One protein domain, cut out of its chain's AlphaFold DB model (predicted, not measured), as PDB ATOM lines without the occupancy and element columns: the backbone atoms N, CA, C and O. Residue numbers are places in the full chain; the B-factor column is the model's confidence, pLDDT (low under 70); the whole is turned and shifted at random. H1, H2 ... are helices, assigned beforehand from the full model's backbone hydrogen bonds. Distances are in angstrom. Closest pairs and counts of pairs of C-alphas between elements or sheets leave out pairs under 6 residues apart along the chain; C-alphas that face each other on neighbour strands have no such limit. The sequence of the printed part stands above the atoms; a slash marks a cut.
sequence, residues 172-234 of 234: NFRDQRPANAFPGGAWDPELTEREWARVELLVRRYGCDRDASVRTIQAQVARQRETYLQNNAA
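Overview. This is residues 172 to 234 of the 234 residues of an uncharacterized protein of Burkholderia sp. USMB20 (UniProt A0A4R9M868). The long helix H2 makes the rod's length, and the shorter H1 joins it through a tight turn as the other arm of an uneven V. Beyond the first residues of H1, the loops of residues 172 to 192 cover one side of H2, with residues 187 to 191 running beside it. The printed part has 63 residues, with two named helices in the order H1, H2 and no named strand: all helix. It is only just loose, close to compact, with a radius of gyration of the C-alphas of 13.0 A and spans of 44 by 18 by 14 A.

Along the chain. H2, residues 210 to 232, is 33.5 A long, from C-alpha 210 at (131.695, 161.194, 120.170) to C-alpha 232 at (122.667, 141.700, 145.844). H1, residues 193 to 206, is 19.5 A long and begins with C-alpha 193 at (120.235, 164.399, 128.865).

Arrangement. H2 touches H1 with residues 210 to 214 alone, and H1 touches H2 with residues 199 to 203 alone. Their closest C-alphas, of Val 203 and Arg 210, are 6.0 A apart. They run opposite ways at a steep tilt of 46 degrees. In H1 and H2, every O i to N i+4 pair is within hydrogen-bond range.

Size, cuts and confidence. The two C-alphas farthest apart, of Arg 204 and Ala 234, are 44.3 A apart. The printed part has no cut, and the link from H1 to H2 is tight. The model's pLDDT is under 70 at residues 231 to 234.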
ATOM      1  N   ASN A 172     118.523 162.914 135.725       71.88
ATOM      2  CA  ASN A 172     119.968 163.161 135.743       71.88
ATOM      3  C   ASN A 172     120.779 162.253 136.680       71.88
ATOM      4  O   ASN A 172     122.007 162.208 136.561       71.88
ATOM      5  N   PHE A 173     120.133 161.539 137.604       76.06
ATOM      6  CA  PHE A 173     120.778 160.674 138.592       76.06
ATOM      7  C   PHE A 173     120.237 159.243 138.506       76.06
ATOM      8  O   PHE A 173     119.224 158.880 139.104       76.06
ATOM      9  N   ARG A 174     120.961 158.397 137.764       81.25
ATOM     10  CA  ARG A 174     120.591 156.995 137.507       81.25
ATOM     11  C   ARG A 174     120.388 156.157 138.766       81.25
ATOM     12  O   ARG A 174     119.548 155.268 138.767       81.25
ATOM     13  N   ASP A 175     121.112 156.431 139.845       74.50
ATOM     14  CA  ASP A 175     120.992 155.716 141.122       74.50
ATOM     15  C   ASP A 175     119.643 155.937 141.827       74.50
ATOM     16  O   ASP A 175     119.311 155.216 142.770       74.50
ATOM     17  N   GLN A 176     118.858 156.908 141.357       75.75
ATOM     18  CA  GLN A 176     117.512 157.208 141.840       75.75
ATOM     19  C   GLN A 176     116.411 156.520 141.016       75.75
ATOM     20  O   GLN A 176     115.248 156.536 141.424       75.75
ATOM     21  N   ARG A 177     116.761 155.899 139.881       81.44
ATOM     22  CA  ARG A 177     115.841 155.135 139.027       81.44
ATOM     23  C   ARG A 177     115.620 153.714 139.568       81.44
ATOM     24  O   ARG A 177     116.427 153.216 140.360       81.44
ATOM     25  N   PRO A 178     114.558 153.012 139.132       81.12
ATOM     26  CA  PRO A 178     114.386 151.596 139.428       81.12
ATOM     27  C   PRO A 178     115.621 150.774 139.032       81.12
ATOM     28  O   PRO A 178     116.200 150.968 137.965       81.12
ATOM     29  N   ALA A 179     116.003 149.832 139.893       82.88
ATOM     30  CA  ALA A 179     117.150 148.945 139.720       82.88
ATOM     31  C   ALA A 179     116.902 147.899 138.612       82.88
ATOM     32  O   ALA A 179     116.728 146.713 138.882       82.88
ATOM     33  N   ASN A 180     116.859 148.337 137.355       86.19
ATOM     34  CA  ASN A 180     116.744 147.488 136.174       86.19
ATOM     35  C   ASN A 180     117.496 148.097 134.972       86.19
ATOM     36  O   ASN A 180     118.022 149.208 135.058       86.19
ATOM     37  N   ALA A 181     117.584 147.333 133.880       87.69
ATOM     38  CA  ALA A 181     118.262 147.721 132.638       87.69
ATOM     39  C   ALA A 181     117.289 148.042 131.486       87.69
ATOM     40  O   ALA A 181     117.694 148.068 130.328       87.69
ATOM     41  N   PHE A 182     116.004 148.218 131.795       88.12
ATOM     42  CA  PHE A 182     114.982 148.613 130.829       88.12
ATOM     43  C   PHE A 182     114.955 150.140 130.683       88.12
ATOM     44  O   PHE A 182     115.528 150.829 131.536       88.12
ATOM     45  N   PRO A 183     114.279 150.679 129.648       88.62
ATOM     46  CA  PRO A 183     114.108 152.118 129.489       88.62
ATOM     47  C   PRO A 183     113.618 152.796 130.776       88.62
ATOM     48  O   PRO A 183     112.666 152.335 131.413       88.62
ATOM     49  N   GLY A 184     114.299 153.865 131.190       81.50
ATOM     50  CA  GLY A 184     114.028 154.578 132.446       81.50
ATOM     51  C   GLY A 184     114.583 153.902 133.709       81.50
ATOM     52  O   GLY A 184     114.367 154.392 134.819       81.50
ATOM     53  N   GLY A 185     115.321 152.800 133.573       87.50
ATOM     54  CA  GLY A 185     116.022 152.115 134.654       87.50
ATOM     55  C   GLY A 185     117.374 152.741 135.011       87.50
ATOM     56  O   GLY A 185     117.959 153.524 134.260       87.50
ATOM     57  N   ALA A 186     117.905 152.369 136.177       87.94
ATOM     58  CA  ALA A 186     119.224 152.795 136.651       87.94
ATOM     59  C   ALA A 186     120.363 152.346 135.722       87.94
ATOM     60  O   ALA A 186     121.384 153.026 135.622       87.94
ATOM     61  N   TRP A 187     120.176 151.232 135.009       92.94
ATOM     62  CA  TRP A 187     121.149 150.685 134.057       92.94
ATOM     63  C   TRP A 187     120.636 150.657 132.623       92.94
ATOM     64  O   TRP A 187     121.086 149.835 131.828       92.94
ATOM     65  N   ASP A 188     119.685 151.532 132.314       92.44
ATOM     66  CA  ASP A 188     119.269 151.804 130.944       92.44
ATOM     67  C   ASP A 188     120.500 152.155 130.077       92.44
ATOM     68  O   ASP A 188     121.259 153.055 130.458       92.44
ATOM     69  N   PRO A 189     120.759 151.455 128.958       90.31
ATOM     70  CA  PRO A 189     121.894 151.757 128.085       90.31
ATOM     71  C   PRO A 189     121.770 153.106 127.359       90.31
ATOM     72  O   PRO A 189     122.777 153.602 126.840       90.31
ATOM     73  N   GLU A 190     120.579 153.707 127.303       93.25
ATOM     74  CA  GLU A 190     120.387 155.033 126.719       93.25
ATOM     75  C   GLU A 190     120.892 156.126 127.656       93.25
ATOM     76  O   GLU A 190     120.564 156.139 128.844       93.25
ATOM     77  N   LEU A 191     121.707 157.047 127.130       91.56
ATOM     78  CA  LEU A 191     122.282 158.154 127.895       91.56
ATOM     79  C   LEU A 191     121.201 159.140 128.343       91.56
ATOM     80  O   LEU A 191     120.299 159.485 127.582       91.56
ATOM     81  N   THR A 192     121.345 159.654 129.561       88.88
ATOM     82  CA  THR A 192     120.510 160.753 130.052       88.88
ATOM     83  C   THR A 192     120.857 162.067 129.354       88.88
ATOM     84  O   THR A 192     121.940 162.212 128.782       88.88
ATOM     85  N   GLU A 193     119.978 163.069 129.438       88.44
ATOM     86  CA  GLU A 193     120.235 164.399 128.865       88.44
ATOM     87  C   GLU A 193     121.553 165.001 129.381       88.44
ATOM     88  O   GLU A 193     122.375 165.500 128.611       88.44
ATOM     89  N   ARG A 194     121.826 164.874 130.683       86.31
ATOM     90  CA  ARG A 194     123.081 165.340 131.285       86.31
ATOM     91  C   ARG A 194     124.303 164.549 130.829       86.31
ATOM     92  O   ARG A 194     125.395 165.113 130.731       86.31
ATOM     93  N   GLU A 195     124.160 163.254 130.570       93.00
ATOM     94  CA  GLU A 195     125.245 162.445 130.010       93.00
ATOM     95  C   GLU A 195     125.523 162.829 128.558       93.00
ATOM     96  O   GLU A 195     126.691 162.975 128.197       93.00
ATOM     97  N   TRP A 196     124.486 163.102 127.765       95.12
ATOM     98  CA  TRP A 196     124.637 163.682 126.433       95.12
ATOM     99  C   TRP A 196     125.329 165.041 126.480       95.12
ATOM    100  O   TRP A 196     126.331 165.234 125.797       95.12
ATOM    101  N   ALA A 197     124.892 165.950 127.354       93.12
ATOM    102  CA  ALA A 197     125.547 167.245 127.538       93.12
ATOM    103  C   ALA A 197     127.033 167.095 127.916       93.12
ATOM    104  O   ALA A 197     127.882 167.871 127.472       93.12
ATOM    105  N   ARG A 198     127.380 166.064 128.700       92.62
ATOM    106  CA  ARG A 198     128.771 165.727 129.022       92.62
ATOM    107  C   ARG A 198     129.539 165.210 127.804       92.62
ATOM    108  O   ARG A 198     130.687 165.612 127.632       92.62
ATOM    109  N   VAL A 199     128.944 164.346 126.981       96.31
ATOM    110  CA  VAL A 199     129.548 163.879 125.720       96.31
ATOM    111  C   VAL A 199     129.832 165.067 124.803       96.31
ATOM    112  O   VAL A 199     130.966 165.228 124.359       96.31
ATOM    113  N   GLU A 200     128.855 165.949 124.595       96.94
ATOM    114  CA  GLU A 200     129.019 167.140 123.751       96.94
ATOM    115  C   GLU A 200     130.117 168.071 124.273       96.94
ATOM    116  O   GLU A 200     130.926 168.594 123.503       96.94
ATOM    117  N   LEU A 201     130.204 168.246 125.594       95.19
ATOM    118  CA  LEU A 201     131.282 169.013 126.211       95.19
ATOM    119  C   LEU A 201     132.655 168.380 125.938       95.19
ATOM    120  O   LEU A 201     133.603 169.109 125.646       95.19
ATOM    121  N   LEU A 202     132.770 167.052 126.031       94.31
ATOM    122  CA  LEU A 202     134.016 166.328 125.763       94.31
ATOM    123  C   LEU A 202     134.461 166.490 124.306       94.31
ATOM    124  O   LEU A 202     135.616 166.827 124.052       94.31
ATOM    125  N   VAL A 203     133.529 166.334 123.367       96.75
ATOM    126  CA  VAL A 203     133.779 166.522 121.934       96.75
ATOM    127  C   VAL A 203     134.224 167.959 121.660       96.75
ATOM    128  O   VAL A 203     135.315 168.189 121.143       96.75
ATOM    129  N   ARG A 204     133.422 168.949 122.068       96.50
ATOM    130  CA  ARG A 204     133.664 170.359 121.737       96.50
ATOM    131  C   ARG A 204     134.929 170.921 122.381       96.50
ATOM    132  O   ARG A 204     135.617 171.727 121.762       96.50
ATOM    133  N   ARG A 205     135.198 170.577 123.644       96.06
ATOM    134  CA  ARG A 205     136.285 171.196 124.420       96.06
ATOM    135  C   ARG A 205     137.603 170.441 124.318       96.06
ATOM    136  O   ARG A 205     138.651 171.066 124.448       96.06
ATOM    137  N   TYR A 206     137.553 169.126 124.124       94.50
ATOM    138  CA  TYR A 206     138.733 168.266 124.198       94.50
ATOM    139  C   TYR A 206     138.970 167.454 122.920       94.50
ATOM    140  O   TYR A 206     139.928 166.689 122.873       94.50
ATOM    141  N   GLY A 207     138.129 167.610 121.890       95.50
ATOM    142  CA  GLY A 207     138.275 166.892 120.623       95.50
ATOM    143  C   GLY A 207     138.097 165.380 120.762       95.50
ATOM    144  O   GLY A 207     138.628 164.627 119.950       95.50
ATOM    145  N   CYS A 208     137.409 164.919 121.811       96.06
ATOM    146  CA  CYS A 208     137.154 163.496 122.003       96.06
ATOM    147  C   CYS A 208     136.230 162.960 120.903       96.06
ATOM    148  O   CYS A 208     135.302 163.645 120.478       96.06
ATOM    149  N   ASP A 209     136.435 161.706 120.502       97.81
ATOM    150  CA  ASP A 209     135.499 161.011 119.621       97.81
ATOM    151  C   ASP A 209     134.140 160.825 120.320       97.81
ATOM    152  O   ASP A 209     134.063 160.359 121.469       97.81
ATOM    153  N   ARG A 210     133.063 161.215 119.630       97.06
ATOM    154  CA  ARG A 210     131.695 161.194 120.170       97.06
ATOM    155  C   ARG A 210     131.275 159.768 120.501       97.06
ATOM    156  O   ARG A 210     130.860 159.495 121.628       97.06
ATOM    157  N   ASP A 211     131.442 158.855 119.551       97.19
ATOM    158  CA  ASP A 211     130.970 157.480 119.688       97.19
ATOM    159  C   ASP A 211     131.793 156.708 120.724       97.19
ATOM    160  O   ASP A 211     131.244 155.935 121.509       97.19
ATOM    161  N   ALA A 212     133.104 156.951 120.803       95.50
ATOM    162  CA  ALA A 212     133.955 156.408 121.859       95.50
ATOM    163  C   ALA A 212     133.530 156.900 123.247       95.50
ATOM    164  O   ALA A 212     133.528 156.117 124.201       95.50
ATOM    165  N   SER A 213     133.132 158.169 123.367       95.50
ATOM    166  CA  SER A 213     132.643 158.734 124.628       95.50
ATOM    167  C   SER A 213     131.327 158.078 125.059       95.50
ATOM    168  O   SER A 213     131.197 157.676 126.219       95.50
ATOM    169  N   VAL A 214     130.392 157.881 124.122       97.12
ATOM    170  CA  VAL A 214     129.133 157.152 124.361       97.12
ATOM    171  C   VAL A 214     129.412 155.711 124.796       97.12
ATOM    172  O   VAL A 214     128.965 155.307 125.871       97.12
ATOM    173  N   ARG A 215     130.227 154.961 124.037       97.00
ATOM    174  CA  ARG A 215     130.611 153.579 124.380       97.00
ATOM    175  C   ARG A 215     131.251 153.487 125.764       97.00
ATOM    176  O   ARG A 215     130.984 152.547 126.508       97.00
ATOM    177  N   THR A 216     132.075 154.468 126.134       95.81
ATOM    178  CA  THR A 216     132.731 154.511 127.449       95.81
ATOM    179  C   THR A 216     131.719 154.660 128.583       95.81
ATOM    180  O   THR A 216     131.807 153.935 129.579       95.81
ATOM    181  N   ILE A 217     130.745 155.564 128.435       93.00
ATOM    182  CA  ILE A 217     129.678 155.763 129.425       93.00
ATOM    183  C   ILE A 217     128.807 154.506 129.522       93.00
ATOM    184  O   ILE A 217     128.588 154.003 130.623       93.00
ATOM    185  N   GLN A 218     128.388 153.934 128.393       95.19
ATOM    186  CA  GLN A 218     127.597 152.699 128.370       95.19
ATOM    187  C   GLN A 218     128.336 151.529 129.032       95.19
ATOM    188  O   GLN A 218     127.766 150.823 129.864       95.19
ATOM    189  N   ALA A 219     129.630 151.363 128.747       93.69
ATOM    190  CA  ALA A 219     130.459 150.350 129.392       93.69
ATOM    191  C   ALA A 219     130.569 150.580 130.908       93.69
ATOM    192  O   ALA A 219     130.603 149.624 131.683       93.69
ATOM    193  N   GLN A 220     130.611 151.836 131.360       92.12
ATOM    194  CA  GLN A 220     130.572 152.156 132.785       92.12
ATOM    195  C   GLN A 220     129.234 151.759 133.425       92.12
ATOM    196  O   GLN A 220     129.249 151.138 134.489       92.12
ATOM    197  N   VAL A 221     128.104 152.075 132.788       91.75
ATOM    198  CA  VAL A 221     126.762 151.693 133.266       91.75
ATOM    199  C   VAL A 221     126.628 150.167 133.347       91.75
ATOM    200  O   VAL A 221     126.165 149.641 134.362       91.75
ATOM    201  N   ALA A 222     127.121 149.440 132.341       91.75
ATOM    202  CA  ALA A 222     127.139 147.977 132.335       91.75
ATOM    203  C   ALA A 222     127.961 147.395 133.501       91.75
ATOM    204  O   ALA A 222     127.463 146.545 134.239       91.75
ATOM    205  N   ARG A 223     129.175 147.914 133.751       92.06
ATOM    206  CA  ARG A 223     129.999 147.496 134.905       92.06
ATOM    207  C   ARG A 223     129.307 147.754 136.244       92.06
ATOM    208  O   ARG A 223     129.383 146.932 137.159       92.06
ATOM    209  N   GLN A 224     128.622 148.891 136.382       86.06
ATOM    210  CA  GLN A 224     127.844 149.202 137.586       86.06
ATOM    211  C   GLN A 224     126.697 148.206 137.801       86.06
ATOM    212  O   GLN A 224     126.469 147.789 138.938       86.06
ATOM    213  N   ARG A 225     126.012 147.786 136.729       89.62
ATOM    214  CA  ARG A 225     124.976 146.745 136.785       89.62
ATOM    215  C   ARG A 225     125.541 145.415 137.272       89.62
ATOM    216  O   ARG A 225     124.985 144.828 138.194       89.62
ATOM    217  N   GLU A 226     126.642 144.952 136.686       90.06
ATOM    218  CA  GLU A 226     127.300 143.701 137.094       90.06
ATOM    219  C   GLU A 226     127.694 143.735 138.571       90.06
ATOM    220  O   GLU A 226     127.381 142.816 139.328       90.06
ATOM    221  N   THR A 227     128.284 144.850 139.005       80.31
ATOM    222  CA  THR A 227     128.671 145.067 140.403       80.31
ATOM    223  C   THR A 227     127.454 145.030 141.330       80.31
ATOM    224  O   THR A 227     127.514 144.469 142.425       80.31
ATOM    225  N   TYR A 228     126.327 145.623 140.924       80.44
ATOM    226  CA  TYR A 228     125.091 145.566 141.702       80.44
ATOM    227  C   TYR A 228     124.568 144.134 141.829       80.44
ATOM    228  O   TYR A 228     124.238 143.715 142.938       80.44
ATOM    229  N   LEU A 229     124.506 143.389 140.721       81.94
ATOM    230  CA  LEU A 229     124.012 142.013 140.711       81.94
ATOM    231  C   LEU A 229     124.870 141.114 141.609       81.94
ATOM    232  O   LEU A 229     124.321 140.403 142.440       81.94
ATOM    233  N   GLN A 230     126.198 141.219 141.531       81.31
ATOM    234  CA  GLN A 230     127.113 140.457 142.391       81.31
ATOM    235  C   GLN A 230     126.900 140.732 143.886       81.31
ATOM    236  O   GLN A 230     126.948 139.816 144.699       81.31
ATOM    237  N   ASN A 231     126.628 141.986 144.257       68.06
ATOM    238  CA  ASN A 231     126.469 142.389 145.657       68.06
ATOM    239  C   ASN A 231     125.071 142.128 146.243       68.06
ATOM    240  O   ASN A 231     124.905 142.231 147.456       68.06
ATOM    241  N   ASN A 232     124.061 141.858 145.408       68.00
ATOM    242  CA  ASN A 232     122.667 141.700 145.844       68.00
ATOM    243  C   ASN A 232     122.051 140.347 145.439       68.00
ATOM    244  O   ASN A 232     120.851 140.169 145.607       68.00
ATOM    245  N   ALA A 233     122.837 139.401 144.916       64.75
ATOM    246  CA  ALA A 233     122.381 138.053 144.553       64.75
ATOM    247  C   ALA A 233     122.287 137.071 145.749       64.75
ATOM    248  O   ALA A 233     122.428 135.865 145.558       64.75
ATOM    249  N   ALA A 234     122.067 137.577 146.967       43.12
ATOM    250  CA  ALA A 234     121.872 136.794 148.194       43.12
ATOM    251  C   ALA A 234     120.404 136.833 148.634       43.12
ATOM    252  O   ALA A 234     119.943 135.822 149.208       43.12
TER     253      ALA A 234